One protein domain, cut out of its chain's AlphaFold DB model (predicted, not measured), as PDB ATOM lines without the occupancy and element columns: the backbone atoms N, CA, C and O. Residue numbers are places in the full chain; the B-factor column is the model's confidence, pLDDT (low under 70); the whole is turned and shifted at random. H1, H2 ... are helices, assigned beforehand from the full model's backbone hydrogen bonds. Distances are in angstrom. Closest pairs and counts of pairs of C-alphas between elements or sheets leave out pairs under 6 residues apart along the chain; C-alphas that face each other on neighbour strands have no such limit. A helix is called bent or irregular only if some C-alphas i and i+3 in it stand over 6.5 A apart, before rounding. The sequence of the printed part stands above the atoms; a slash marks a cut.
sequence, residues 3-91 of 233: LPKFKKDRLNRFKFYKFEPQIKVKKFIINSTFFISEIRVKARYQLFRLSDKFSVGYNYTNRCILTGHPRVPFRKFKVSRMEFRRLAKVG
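Overview. This is residues 3 to 91 of the 233 residues of the protein "30S ribosomal protein S8" of Flavobacteriales bacterium (UniProt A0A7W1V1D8). A long rod, with a helical hairpin at one end, made by arm H1b of the bent helix H1 and by H2, and with the short helix H3 at the opposite end. Between H2 and H3 a long stretch with no named element, residues 50 to 80, runs back past H1a, and residues 33 to 38 stick out at the hairpin's end. The printed part has 89 residues with three named helices, H1, H2 and H3 in that order, and no named strand; the class is all helix. It is extended, with a radius of gyration of the C-alphas of 19.2 A, and spans 64 by 25 by 14 A.

Along the chain. H1, residues 3 to 31, was assigned as one helix by its hydrogen bonds but is bent: C-alphas 18 and 21 are 7.4 A apart. Arm H1a, residues 3 to 18, begins with C-alpha 3 at (25.256, 56.940, 71.463) and is 22.4 A long. Arm H1b, residues 21 to 31, is 15.4 A long. H2, residues 37 to 49, is 18.6 A long. H3, residues 81 to 90, is 14.3 A long and ends with C-alpha 90 at (36.851, 69.115, 53.408).

Arrangement. H1a and H1b stand at a steep tilt of 50 degrees. H1b and H2 touch and form a helical hairpin; their closest C-alphas, those of Ile 30 and Arg 40, are 4.7 A apart. They run opposite ways at a steep tilt of 39 degrees. H1a is apart from H2, and H3 is apart from H1a, H1b and H2. In H1a, H1b, H2 and H3 every O i to N i+4 pair is within hydrogen-bond range.

Size, cuts and confidence. The two C-alphas farthest apart, those of Ile 36 and Val 90, are 63.7 A apart. The printed part has no cut. The link from H1 to H2 is tight, with 5 residues; that from H2 to H3 is long, with 31. The mean pLDDT of the printed part is 82.1, with residue 3, residues 51 to 59 and residues 71 to 73 under 70.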
ATOM      1  N   LEU A   3      24.797  57.118  70.083       66.12
ATOM      2  CA  LEU A   3      25.256  56.940  71.463       66.12
ATOM      3  C   LEU A   3      24.844  55.601  72.107       66.12
ATOM      4  O   LEU A   3      25.699  55.003  72.765       66.12
ATOM      5  N   PRO A   4      23.630  55.050  71.888       77.25
ATOM      6  CA  PRO A   4      23.248  53.762  72.475       77.25
ATOM      7  C   PRO A   4      24.118  52.593  71.983       77.25
ATOM      8  O   PRO A   4      24.530  51.740  72.769       77.25
ATOM      9  N   LYS A   5      24.478  52.582  70.689       76.62
ATOM     10  CA  LYS A   5      25.316  51.530  70.082       76.62
ATOM     11  C   LYS A   5      26.761  51.604  70.583       76.62
ATOM     12  O   LYS A   5      27.368  50.571  70.853       76.62
ATOM     13  N   PHE A   6      27.297  52.813  70.764       77.50
ATOM     14  CA  PHE A   6      28.619  53.002  71.369       77.50
ATOM     15  C   PHE A   6      28.663  52.586  72.837       77.50
ATOM     16  O   PHE A   6      29.623  51.936  73.246       77.50
ATOM     17  N   LYS A   7      27.629  52.928  73.619       82.50
ATOM     18  CA  LYS A   7      27.507  52.517  75.025       82.50
ATOM     19  C   LYS A   7      27.481  50.991  75.145       82.50
ATOM     20  O   LYS A   7      28.272  50.441  75.905       82.50
ATOM     21  N   LYS A   8      26.675  50.306  74.323       82.06
ATOM     22  CA  LYS A   8      26.633  48.834  74.257       82.06
ATOM     23  C   LYS A   8      28.008  48.228  73.954       82.06
ATOM     24  O   LYS A   8      28.486  47.387  74.709       82.06
ATOM     25  N   ASP A   9      28.677  48.688  72.896       81.12
ATOM     26  CA  ASP A   9      29.990  48.156  72.512       81.12
ATOM     27  C   ASP A   9      31.074  48.453  73.570       81.12
ATOM     28  O   ASP A   9      31.982  47.647  73.764       81.12
ATOM     29  N   ARG A  10      31.004  49.598  74.266       83.00
ATOM     30  CA  ARG A  10      31.930  49.946  75.361       83.00
ATOM     31  C   ARG A  10      31.727  49.037  76.573       83.00
ATOM     32  O   ARG A  10      32.706  48.518  77.099       83.00
ATOM     33  N   LEU A  11      30.475  48.800  76.966       84.06
ATOM     34  CA  LEU A  11      30.132  47.872  78.044       84.06
ATOM     35  C   LEU A  11      30.601  46.450  77.719       84.06
ATOM     36  O   LEU A  11      31.197  45.797  78.569       84.06
ATOM     37  N   ASN A  12      30.408  45.994  76.481       81.50
ATOM     38  CA  ASN A  12      30.871  44.675  76.048       81.50
ATOM     39  C   ASN A  12      32.404  44.554  76.101       81.50
ATOM     40  O   ASN A  12      32.905  43.535  76.567       81.50
ATOM     41  N   ARG A  13      33.151  45.598  75.701       82.50
ATOM     42  CA  ARG A  13      34.620  45.631  75.846       82.50
ATOM     43  C   ARG A  13      35.053  45.583  77.308       82.50
ATOM     44  O   ARG A  13      35.926  44.797  77.646       82.50
ATOM     45  N   PHE A  14      34.434  46.389  78.170       85.50
ATOM     46  CA  PHE A  14      34.753  46.405  79.599       85.50
ATOM     47  C   PHE A  14      34.529  45.032  80.243       85.50
ATOM     48  O   PHE A  14      35.403  44.524  80.939       85.50
ATOM     49  N   LYS A  15      33.385  44.398  79.956       81.31
ATOM     50  CA  LYS A  15      33.083  43.048  80.446       81.31
ATOM     51  C   LYS A  15      34.095  42.021  79.929       81.31
ATOM     52  O   LYS A  15      34.585  41.233  80.727       81.31
ATOM     53  N   PHE A  16      34.453  42.070  78.644       84.00
ATOM     54  CA  PHE A  16      35.487  41.199  78.075       84.00
ATOM     55  C   PHE A  16      36.824  41.351  78.817       84.00
ATOM     56  O   PHE A  16      37.327  40.368  79.348       84.00
ATOM     57  N   TYR A  17      37.350  42.575  78.948       84.44
ATOM     58  CA  TYR A  17      38.631  42.814  79.626       84.44
ATOM     59  C   TYR A  17      38.614  42.419  81.107       84.44
ATOM     60  O   TYR A  17      39.609  41.905  81.610       84.44
ATOM     61  N   LYS A  18      37.486  42.612  81.803       85.94
ATOM     62  CA  LYS A  18      37.340  42.225  83.213       85.94
ATOM     63  C   LYS A  18      37.477  40.712  83.420       85.94
ATOM     64  O   LYS A  18      38.072  40.289  84.406       85.94
ATOM     65  N   PHE A  19      36.919  39.901  82.520       84.88
ATOM     66  CA  PHE A  19      36.857  38.441  82.687       84.88
ATOM     67  C   PHE A  19      37.911  37.667  81.877       84.88
ATOM     68  O   PHE A  19      38.184  36.510  82.194       84.88
ATOM     69  N   GLU A  20      38.552  38.289  80.882       86.25
ATOM     70  CA  GLU A  20      39.589  37.677  80.036       86.25
ATOM     71  C   GLU A  20      40.714  36.965  80.821       86.25
ATOM     72  O   GLU A  20      41.032  35.825  80.462       86.25
ATOM     73  N   PRO A  21      41.299  37.538  81.896       88.12
ATOM     74  CA  PRO A  21      42.389  36.890  82.626       88.12
ATOM     75  C   PRO A  21      41.924  35.593  83.292       88.12
ATOM     76  O   PRO A  21      42.563  34.551  83.158       88.12
ATOM     77  N   GLN A  22      40.760  35.637  83.947       86.94
ATOM     78  CA  GLN A  22      40.180  34.491  84.650       86.94
ATOM     79  C   GLN A  22      39.868  33.345  83.684       86.94
ATOM     80  O   GLN A  22      40.100  32.178  83.995       86.94
ATOM     81  N   ILE A  23      39.372  33.676  82.490       86.88
ATOM     82  CA  ILE A  23      39.080  32.698  81.441       86.88
ATOM     83  C   ILE A  23      40.369  32.068  80.911       86.88
ATOM     84  O   ILE A  23      40.413  30.851  80.744       86.88
ATOM     85  N   LYS A  24      41.419  32.862  80.661       89.69
ATOM     86  CA  LYS A  24      42.719  32.349  80.193       89.69
ATOM     87  C   LYS A  24      43.343  31.396  81.206       89.69
ATOM     88  O   LYS A  24      43.742  30.302  80.822       89.69
ATOM     89  N   VAL A  25      43.347  31.771  82.486       92.00
ATOM     90  CA  VAL A  25      43.854  30.924  83.578       92.00
ATOM     91  C   VAL A  25      43.071  29.614  83.659       92.00
ATOM     92  O   VAL A  25      43.666  28.541  83.651       92.00
ATOM     93  N   LYS A  26      41.733  29.669  83.648       90.94
ATOM     94  CA  LYS A  26      40.900  28.455  83.679       90.94
ATOM     95  C   LYS A  26      41.127  27.569  82.456       90.94
ATOM     96  O   LYS A  26      41.280  26.365  82.612       90.94
ATOM     97  N   LYS A  27      41.199  28.141  81.249       90.56
ATOM     98  CA  LYS A  27      41.500  27.390  80.017       90.56
ATOM     99  C   LYS A  27      42.883  26.739  80.057       90.56
ATOM    100  O   LYS A  27      43.012  25.600  79.625       90.56
ATOM    101  N   PHE A  28      43.884  27.430  80.601       94.38
ATOM    102  CA  PHE A  28      45.216  26.866  80.812       94.38
ATOM    103  C   PHE A  28      45.164  25.659  81.754       94.38
ATOM    104  O   PHE A  28      45.636  24.591  81.389       94.38
ATOM    105  N   ILE A  29      44.503  25.789  82.911       94.44
ATOM    106  CA  ILE A  29      44.346  24.686  83.871       94.44
ATOM    107  C   ILE A  29      43.650  23.485  83.220       94.44
ATOM    108  O   ILE A  29      44.094  22.358  83.391       94.44
ATOM    109  N   ILE A  30      42.584  23.717  82.448       92.56
ATOM    110  CA  ILE A  30      41.808  22.657  81.786       92.56
ATOM    111  C   ILE A  30      42.641  21.895  80.745       92.56
ATOM    112  O   ILE A  30      42.486  20.680  80.624       92.56
ATOM    113  N   ASN A  31      43.489  22.598  79.987       91.94
ATOM    114  CA  ASN A  31      44.236  22.023  78.867       91.94
ATOM    115  C   ASN A  31      45.575  21.396  79.280       91.94
ATOM    116  O   ASN A  31      46.059  20.500  78.593       91.94
ATOM    117  N   SER A  32      46.177  21.848  80.379       93.31
ATOM    118  CA  SER A  32      47.460  21.331  80.854       93.31
ATOM    119  C   SER A  32      47.300  19.962  81.524       93.31
ATOM    120  O   SER A  32      46.528  19.804  82.469       93.31
ATOM    121  N   THR A  33      48.081  18.973  81.083       90.69
ATOM    122  CA  THR A  33      48.149  17.626  81.691       90.69
ATOM    123  C   THR A  33      48.851  17.609  83.050       90.69
ATOM    124  O   THR A  33      48.699  16.647  83.792       90.69
ATOM    125  N   PHE A  34      49.565  18.685  83.393       93.19
ATOM    126  CA  PHE A  34      50.242  18.884  84.678       93.19
ATOM    127  C   PHE A  34      49.289  18.876  85.889       93.19
ATOM    128  O   PHE A  34      49.697  18.527  86.991       93.19
ATOM    129  N   PHE A  35      48.018  19.256  85.707       93.62
ATOM    130  CA  PHE A  35      47.051  19.333  86.803       93.62
ATOM    131  C   PHE A  35      46.207  18.060  86.935       93.62
ATOM    132  O   PHE A  35      45.751  17.472  85.949       93.62
ATOM    133  N   ILE A  36      45.905  17.696  88.184       95.00
ATOM    134  CA  ILE A  36      45.048  16.558  88.544       95.00
ATOM    135  C   ILE A  36      43.654  16.704  87.906       95.00
ATOM    136  O   ILE A  36      43.137  17.814  87.735       95.00
ATOM    137  N   SER A  37      43.035  15.579  87.528       93.19
ATOM    138  CA  SER A  37      41.707  15.521  86.889       93.19
ATOM    139  C   SER A  37      40.643  16.324  87.640       93.19
ATOM    140  O   SER A  37      39.920  17.098  87.019       93.19
ATOM    141  N   GLU A  38      40.595  16.218  88.963       95.19
ATOM    142  CA  GLU A  38      39.626  16.915  89.807       95.19
ATOM    143  C   GLU A  38      39.734  18.446  89.701       95.19
ATOM    144  O   GLU A  38      38.734  19.143  89.507       95.19
ATOM    145  N   ILE A  39      40.960  18.983  89.709       94.38
ATOM    146  CA  ILE A  39      41.227  20.420  89.539       94.38
ATOM    147  C   ILE A  39      40.762  20.884  88.152       94.38
ATOM    148  O   ILE A  39      40.135  21.940  88.021       94.38
ATOM    149  N   ARG A  40      41.010  20.077  87.114       94.50
ATOM    150  CA  ARG A  40      40.570  20.364  85.739       94.50
ATOM    151  C   ARG A  40      39.045  20.360  85.615       94.50
ATOM    152  O   ARG A  40      38.484  21.243  84.963       94.50
ATOM    153  N   VAL A  41      38.364  19.421  86.272       94.19
ATOM    154  CA  VAL A  41      36.893  19.343  86.315       94.19
ATOM    155  C   VAL A  41      36.305  20.546  87.059       94.19
ATOM    156  O   VAL A  41      35.397  21.202  86.544       94.19
ATOM    157  N   LYS A  42      36.880  20.924  88.209       95.44
ATOM    158  CA  LYS A  42      36.480  22.126  88.960       95.44
ATOM    159  C   LYS A  42      36.661  23.396  88.128       95.44
ATOM    160  O   LYS A  42      35.762  24.237  88.080       95.44
ATOM    161  N   ALA A  43      37.782  23.523  87.415       92.25
ATOM    162  CA  ALA A  43      38.034  24.642  86.511       92.25
ATOM    163  C   ALA A  43      37.032  24.688  85.342       92.25
ATOM    164  O   ALA A  43      36.550  25.774  85.013       92.25
ATOM    165  N   ARG A  44      36.652  23.535  84.763       90.75
ATOM    166  CA  ARG A  44      35.582  23.445  83.745       90.75
ATOM    167  C   ARG A  44      34.244  23.934  84.283       90.75
ATOM    168  O   ARG A  44      33.617  24.775  83.647       90.75
ATOM    169  N   TYR A  45      33.838  23.481  85.465       92.06
ATOM    170  CA  TYR A  45      32.584  23.913  86.085       92.06
ATOM    171  C   TYR A  45      32.570  25.426  86.354       92.06
ATOM    172  O   TYR A  45      31.615  26.135  86.029       92.06
ATOM    173  N   GLN A  46      33.670  25.959  86.886       90.19
ATOM    174  CA  GLN A  46      33.814  27.391  87.116       90.19
ATOM    175  C   GLN A  46      33.893  28.216  85.823       90.19
ATOM    176  O   GLN A  46      33.608  29.415  85.861       90.19
ATOM    177  N   LEU A  47      34.359  27.636  84.714       87.69
ATOM    178  CA  LEU A  47      34.345  28.273  83.400       87.69
ATOM    179  C   LEU A  47      32.923  28.275  82.825       87.69
ATOM    180  O   LEU A  47      32.490  29.309  82.342       87.69
ATOM    181  N   PHE A  48      32.181  27.175  82.966       85.50
ATOM    182  CA  PHE A  48      30.779  27.061  82.553       85.50
ATOM    183  C   PHE A  48      29.864  28.062  83.279       85.50
ATOM    184  O   PHE A  48      29.024  28.709  82.658       85.50
ATOM    185  N   ARG A  49      30.065  28.260  84.593       84.31
ATOM    186  CA  ARG A  49      29.312  29.263  85.377       84.31
ATOM    187  C   ARG A  49      29.588  30.706  84.951       84.31
ATOM    188  O   ARG A  49      28.737  31.573  85.146       84.31
ATOM    189  N   LEU A  50      30.764  30.988  84.389       77.31
ATOM    190  CA  LEU A  50      31.040  32.279  83.766       77.31
ATOM    191  C   LEU A  50      30.360  32.288  82.392       77.31
ATOM    192  O   LEU A  50      30.918  31.789  81.424       77.31
ATOM    193  N   SER A  51      29.145  32.835  82.301       60.94
ATOM    194  CA  SER A  51      28.342  32.775  81.069       60.94
ATOM    195  C   SER A  51      29.132  33.172  79.807       60.94
ATOM    196  O   SER A  51      29.764  34.237  79.781       60.94
ATOM    197  N   ASP A  52      28.988  32.391  78.732       57.03
ATOM    198  CA  ASP A  52      29.669  32.549  77.432       57.03
ATOM    199  C   ASP A  52      29.539  33.935  76.779       57.03
ATOM    200  O   ASP A  52      30.360  34.329  75.950       57.03
ATOM    201  N   LYS A  53      28.546  34.735  77.185       55.28
ATOM    202  CA  LYS A  53      28.287  36.076  76.635       55.28
ATOM    203  C   LYS A  53      29.437  37.069  76.870       55.28
ATOM    204  O   LYS A  53      29.518  38.071  76.154       55.28
ATOM    205  N   PHE A  54      30.325  36.800  77.832       55.81
ATOM    206  CA  PHE A  54      31.456  37.672  78.190       55.81
ATOM    207  C   PHE A  54      32.821  37.140  77.741       55.81
ATOM    208  O   PHE A  54      33.804  37.879  77.785       55.81
ATOM    209  N   SER A  55      32.876  35.892  77.273       51.75
ATOM    210  CA  SER A  55      34.126  35.170  77.018       51.75
ATOM    211  C   SER A  55      34.658  35.316  75.599       51.75
ATOM    212  O   SER A  55      35.791  34.909  75.331       51.75
ATOM    213  N   VAL A  56      33.872  35.884  74.679       58.94
ATOM    214  CA  VAL A  56      34.237  35.889  73.262       58.94
ATOM    215  C   VAL A  56      34.260  37.287  72.662       58.94
ATOM    216  O   VAL A  56      33.275  38.026  72.658       58.94
ATOM    217  N   GLY A  57      35.426  37.649  72.121       56.38
ATOM    218  CA  GLY A  57      35.723  38.961  71.545       56.38
ATOM    219  C   GLY A  57      34.922  39.329  70.287       56.38
ATOM    220  O   GLY A  57      35.200  40.365  69.691       56.38
ATOM    221  N   TYR A  58      33.933  38.526  69.872       58.31
ATOM    222  CA  TYR A  58      33.090  38.791  68.699       58.31
ATOM    223  C   TYR A  58      31.852  39.669  68.988       58.31
ATOM    224  O   TYR A  58      31.192  40.111  68.050       58.31
ATOM    225  N   ASN A  59      31.541  39.976  70.256       63.38
ATOM    226  CA  ASN A  59      30.306  40.681  70.655       63.38
ATOM    227  C   ASN A  59      30.371  42.218  70.609       63.38
ATOM    228  O   ASN A  59      29.417  42.901  71.001       63.38
ATOM    229  N   TYR A  60      31.479  42.795  70.154       74.00
ATOM    230  CA  TYR A  60      31.596  44.234  69.941       74.00
ATOM    231  C   TYR A  60      32.193  44.521  68.567       74.00
ATOM    232  O   TYR A  60      33.083  43.825  68.083       74.00
ATOM    233  N   THR A  61      31.712  45.581  67.923       73.06
ATOM    234  CA  THR A  61      32.209  45.996  66.609       73.06
ATOM    235  C   THR A  61      33.086  47.232  66.735       73.06
ATOM    236  O   THR A  61      32.823  48.143  67.521       73.06
ATOM    237  N   ASN A  62      34.148  47.307  65.937       77.56
ATOM    238  CA  ASN A  62      34.824  48.581  65.737       77.56
ATOM    239  C   ASN A  62      33.930  49.435  64.831       77.56
ATOM    240  O   ASN A  62      33.705  49.080  63.674       77.56
ATOM    241  N   ARG A  63      33.378  50.516  65.392       83.38
ATOM    242  CA  ARG A  63      32.485  51.457  64.705       83.38
ATOM    243  C   ARG A  63      33.231  52.735  64.340       83.38
ATOM    244  O   ARG A  63      34.162  53.126  65.039       83.38
ATOM    245  N   CYS A  64      32.792  53.392  63.273       85.62
ATOM    246  CA  CYS A  64      33.198  54.765  62.968       85.62
ATOM    247  C   CYS A  64      32.746  55.710  64.084       85.62
ATOM    248  O   CYS A  64      31.555  55.718  64.371       85.62
ATOM    249  N   ILE A  65      33.644  56.524  64.652       84.31
ATOM    250  CA  ILE A  65      33.319  57.461  65.749       84.31
ATOM    251  C   ILE A  65      32.221  58.463  65.357       84.31
ATOM    252  O   ILE A  65      31.350  58.757  66.168       84.31
ATOM    253  N   LEU A  66      32.230  58.942  64.112       83.50
ATOM    254  CA  LEU A  66      31.303  59.981  63.653       83.50
ATOM    255  C   LEU A  66      29.943  59.414  63.224       83.50
ATOM    256  O   LEU A  66      28.901  59.956  63.574       83.50
ATOM    257  N   THR A  67      29.939  58.297  62.489       82.50
ATOM    258  CA  THR A  67      28.714  57.766  61.861       82.50
ATOM    259  C   THR A  67      28.152  56.517  62.538       82.50
ATOM    260  O   THR A  67      27.088  56.038  62.161       82.50
ATOM    261  N   GLY A  68      28.866  55.913  63.494       81.56
ATOM    262  CA  GLY A  68      28.447  54.676  64.166       81.56
ATOM    263  C   GLY A  68      28.393  53.431  63.264       81.56
ATOM    264  O   GLY A  68      27.983  52.359  63.727       81.56
ATOM    265  N   HIS A  69      28.807  53.553  61.998       81.12
ATOM    266  CA  HIS A  69      28.750  52.476  61.013       81.12
ATOM    267  C   HIS A  69      29.661  51.305  61.441       81.12
ATOM    268  O   HIS A  69      30.809  51.556  61.834       81.12
ATOM    269  N   PRO A  70      29.159  50.055  61.440       73.38
ATOM    270  CA  PRO A  70      29.892  48.894  61.938       73.38
ATOM    271  C   PRO A  70      30.943  48.406  60.938       73.38
ATOM    272  O   PRO A  70      30.665  48.322  59.747       73.38
ATOM    273  N   ARG A  71      32.112  48.002  61.463       63.44
ATOM    274  CA  ARG A  71      33.278  47.493  60.716       63.44
ATOM    275  C   ARG A  71      33.839  48.552  59.741       63.44
ATOM    276  O   ARG A  71      33.158  49.461  59.294       63.44
ATOM    277  N   VAL A  72      35.136  48.485  59.448       66.25
ATOM    278  CA  VAL A  72      35.869  49.454  58.598       66.25
ATOM    279  C   VAL A  72      36.231  50.841  59.199       66.25
ATOM    280  O   VAL A  72      36.369  51.797  58.432       66.25
ATOM    281  N   PRO A  73      36.468  51.039  60.514       69.94
ATOM    282  CA  PRO A  73      37.190  52.232  60.941       69.94
ATOM    283  C   PRO A  73      38.687  52.083  60.631       69.94
ATOM    284  O   PRO A  73      39.314  51.095  61.025       69.94
ATOM    285  N   PHE A  74      39.284  53.070  59.961       73.50
ATOM    286  CA  PHE A  74      40.740  53.130  59.801       73.50
ATOM    287  C   PHE A  74      41.414  53.083  61.176       73.50
ATOM    288  O   PHE A  74      41.058  53.861  62.055       73.50
ATOM    289  N   ARG A  75      42.402  52.200  61.391       75.38
ATOM    290  CA  ARG A  75      42.969  51.968  62.737       75.38
ATOM    291  C   ARG A  75      43.510  53.250  63.386       75.38
ATOM    292  O   ARG A  75      43.285  53.432  64.581       75.38
ATOM    293  N   LYS A  76      44.147  54.119  62.587       79.25
ATOM    294  CA  LYS A  76      44.726  55.410  63.003       79.25
ATOM    295  C   LYS A  76      43.668  56.487  63.274       79.25
ATOM    296  O   LYS A  76      43.739  57.152  64.294       79.25
ATOM    297  N   PHE A  77      42.677  56.631  62.391       82.50
ATOM    298  CA  PHE A  77      41.709  57.740  62.437       82.50
ATOM    299  C   PHE A  77      40.356  57.376  63.065       82.50
ATOM    300  O   PHE A  77      39.535  58.246  63.316       82.50
ATOM    301  N   LYS A  78      40.095  56.083  63.282       85.06
ATOM    302  CA  LYS A  78      38.870  55.512  63.867       85.06
ATOM    303  C   LYS A  78      37.553  55.940  63.188       85.06
ATOM    304  O   LYS A  78      36.472  55.785  63.754       85.06
ATOM    305  N   VAL A  79      37.624  56.406  61.944       87.69
ATOM    306  CA  VAL A  79      36.478  56.779  61.101       87.69
ATOM    307  C   VAL A  79      36.314  55.802  59.941       87.69
ATOM    308  O   VAL A  79      37.289  55.180  59.510       87.69
ATOM    309  N   SER A  80      35.083  55.657  59.441       85.31
ATOM    310  CA  SER A  80      34.791  54.818  58.275       85.31
ATOM    311  C   SER A  80      35.518  55.335  57.038       85.31
ATOM    312  O   SER A  80      35.858  56.513  56.948       85.31
ATOM    313  N   ARG A  81      35.699  54.472  56.034       82.50
ATOM    314  CA  ARG A  81      36.274  54.876  54.742       82.50
ATOM    315  C   ARG A  81      35.529  56.046  54.093       82.50
ATOM    316  O   ARG A  81      36.172  56.938  53.547       82.50
ATOM    317  N   MET A  82      34.198  56.034  54.146       82.62
ATOM    318  CA  MET A  82      33.367  57.091  53.561       82.62
ATOM    319  C   MET A  82      33.594  58.423  54.270       82.62
ATOM    320  O   MET A  82      33.848  59.436  53.623       82.62
ATOM    321  N   GLU A  83      33.604  58.391  55.598       86.44
ATOM    322  CA  GLU A  83      33.788  59.587  56.407       86.44
ATOM    323  C   GLU A  83      35.219  60.123  56.324       86.44
ATOM    324  O   GLU A  83      35.431  61.322  56.193       86.44
ATOM    325  N   PHE A  84      36.210  59.233  56.275       87.19
ATOM    326  CA  PHE A  84      37.599  59.593  56.008       87.19
ATOM    327  C   PHE A  84      37.745  60.350  54.682       87.19
ATOM    328  O   PHE A  84      38.410  61.380  54.633       87.19
ATOM    329  N   ARG A  85      37.094  59.880  53.605       83.75
ATOM    330  CA  ARG A  85      37.102  60.572  52.304       83.75
ATOM    331  C   ARG A  85      36.408  61.929  52.376       83.75
ATOM    332  O   ARG A  85      36.910  62.876  51.781       83.75
ATOM    333  N   ARG A  86      35.286  62.028  53.097       86.62
ATOM    334  CA  ARG A  86      34.570  63.294  53.310       86.62
ATOM    335  C   ARG A  86      35.456  64.306  54.036       86.62
ATOM    336  O   ARG A  86      35.670  65.394  53.518       86.62
ATOM    337  N   LEU A  87      36.040  63.923  55.172       88.75
ATOM    338  CA  LEU A  87      36.940  64.769  55.965       88.75
ATOM    339  C   LEU A  87      38.212  65.159  55.203       88.75
ATOM    340  O   LEU A  87      38.656  66.300  55.300       88.75
ATOM    341  N   ALA A  88      38.780  64.236  54.422       86.00
ATOM    342  CA  ALA A  88      39.912  64.524  53.546       86.00
ATOM    343  C   ALA A  88      39.539  65.536  52.452       86.00
ATOM    344  O   ALA A  88      40.329  66.423  52.156       86.00
ATOM    345  N   LYS A  89      38.330  65.437  51.878       82.50
ATOM    346  CA  LYS A  89      37.830  66.385  50.870       82.50
ATOM    347  C   LYS A  89      37.593  67.777  51.458       82.50
ATOM    348  O   LYS A  89      37.897  68.758  50.798       82.50
ATOM    349  N   VAL A  90      37.063  67.850  52.680       89.19
ATOM    350  CA  VAL A  90      36.851  69.115  53.408       89.19
ATOM    351  C   VAL A  90      38.182  69.718  53.894       89.19
ATOM    352  O   VAL A  90      38.234  70.893  54.227       89.19
ATOM    353  N   GLY A  91      39.272  68.942  53.913       85.38
ATOM    354  CA  GLY A  91      40.599  69.419  54.323       85.38
ATOM    355  C   GLY A  91      40.852  69.377  55.833       85.38
ATOM    356  O   GLY A  91      41.872  69.872  56.300       85.38
TER     357      GLY A  91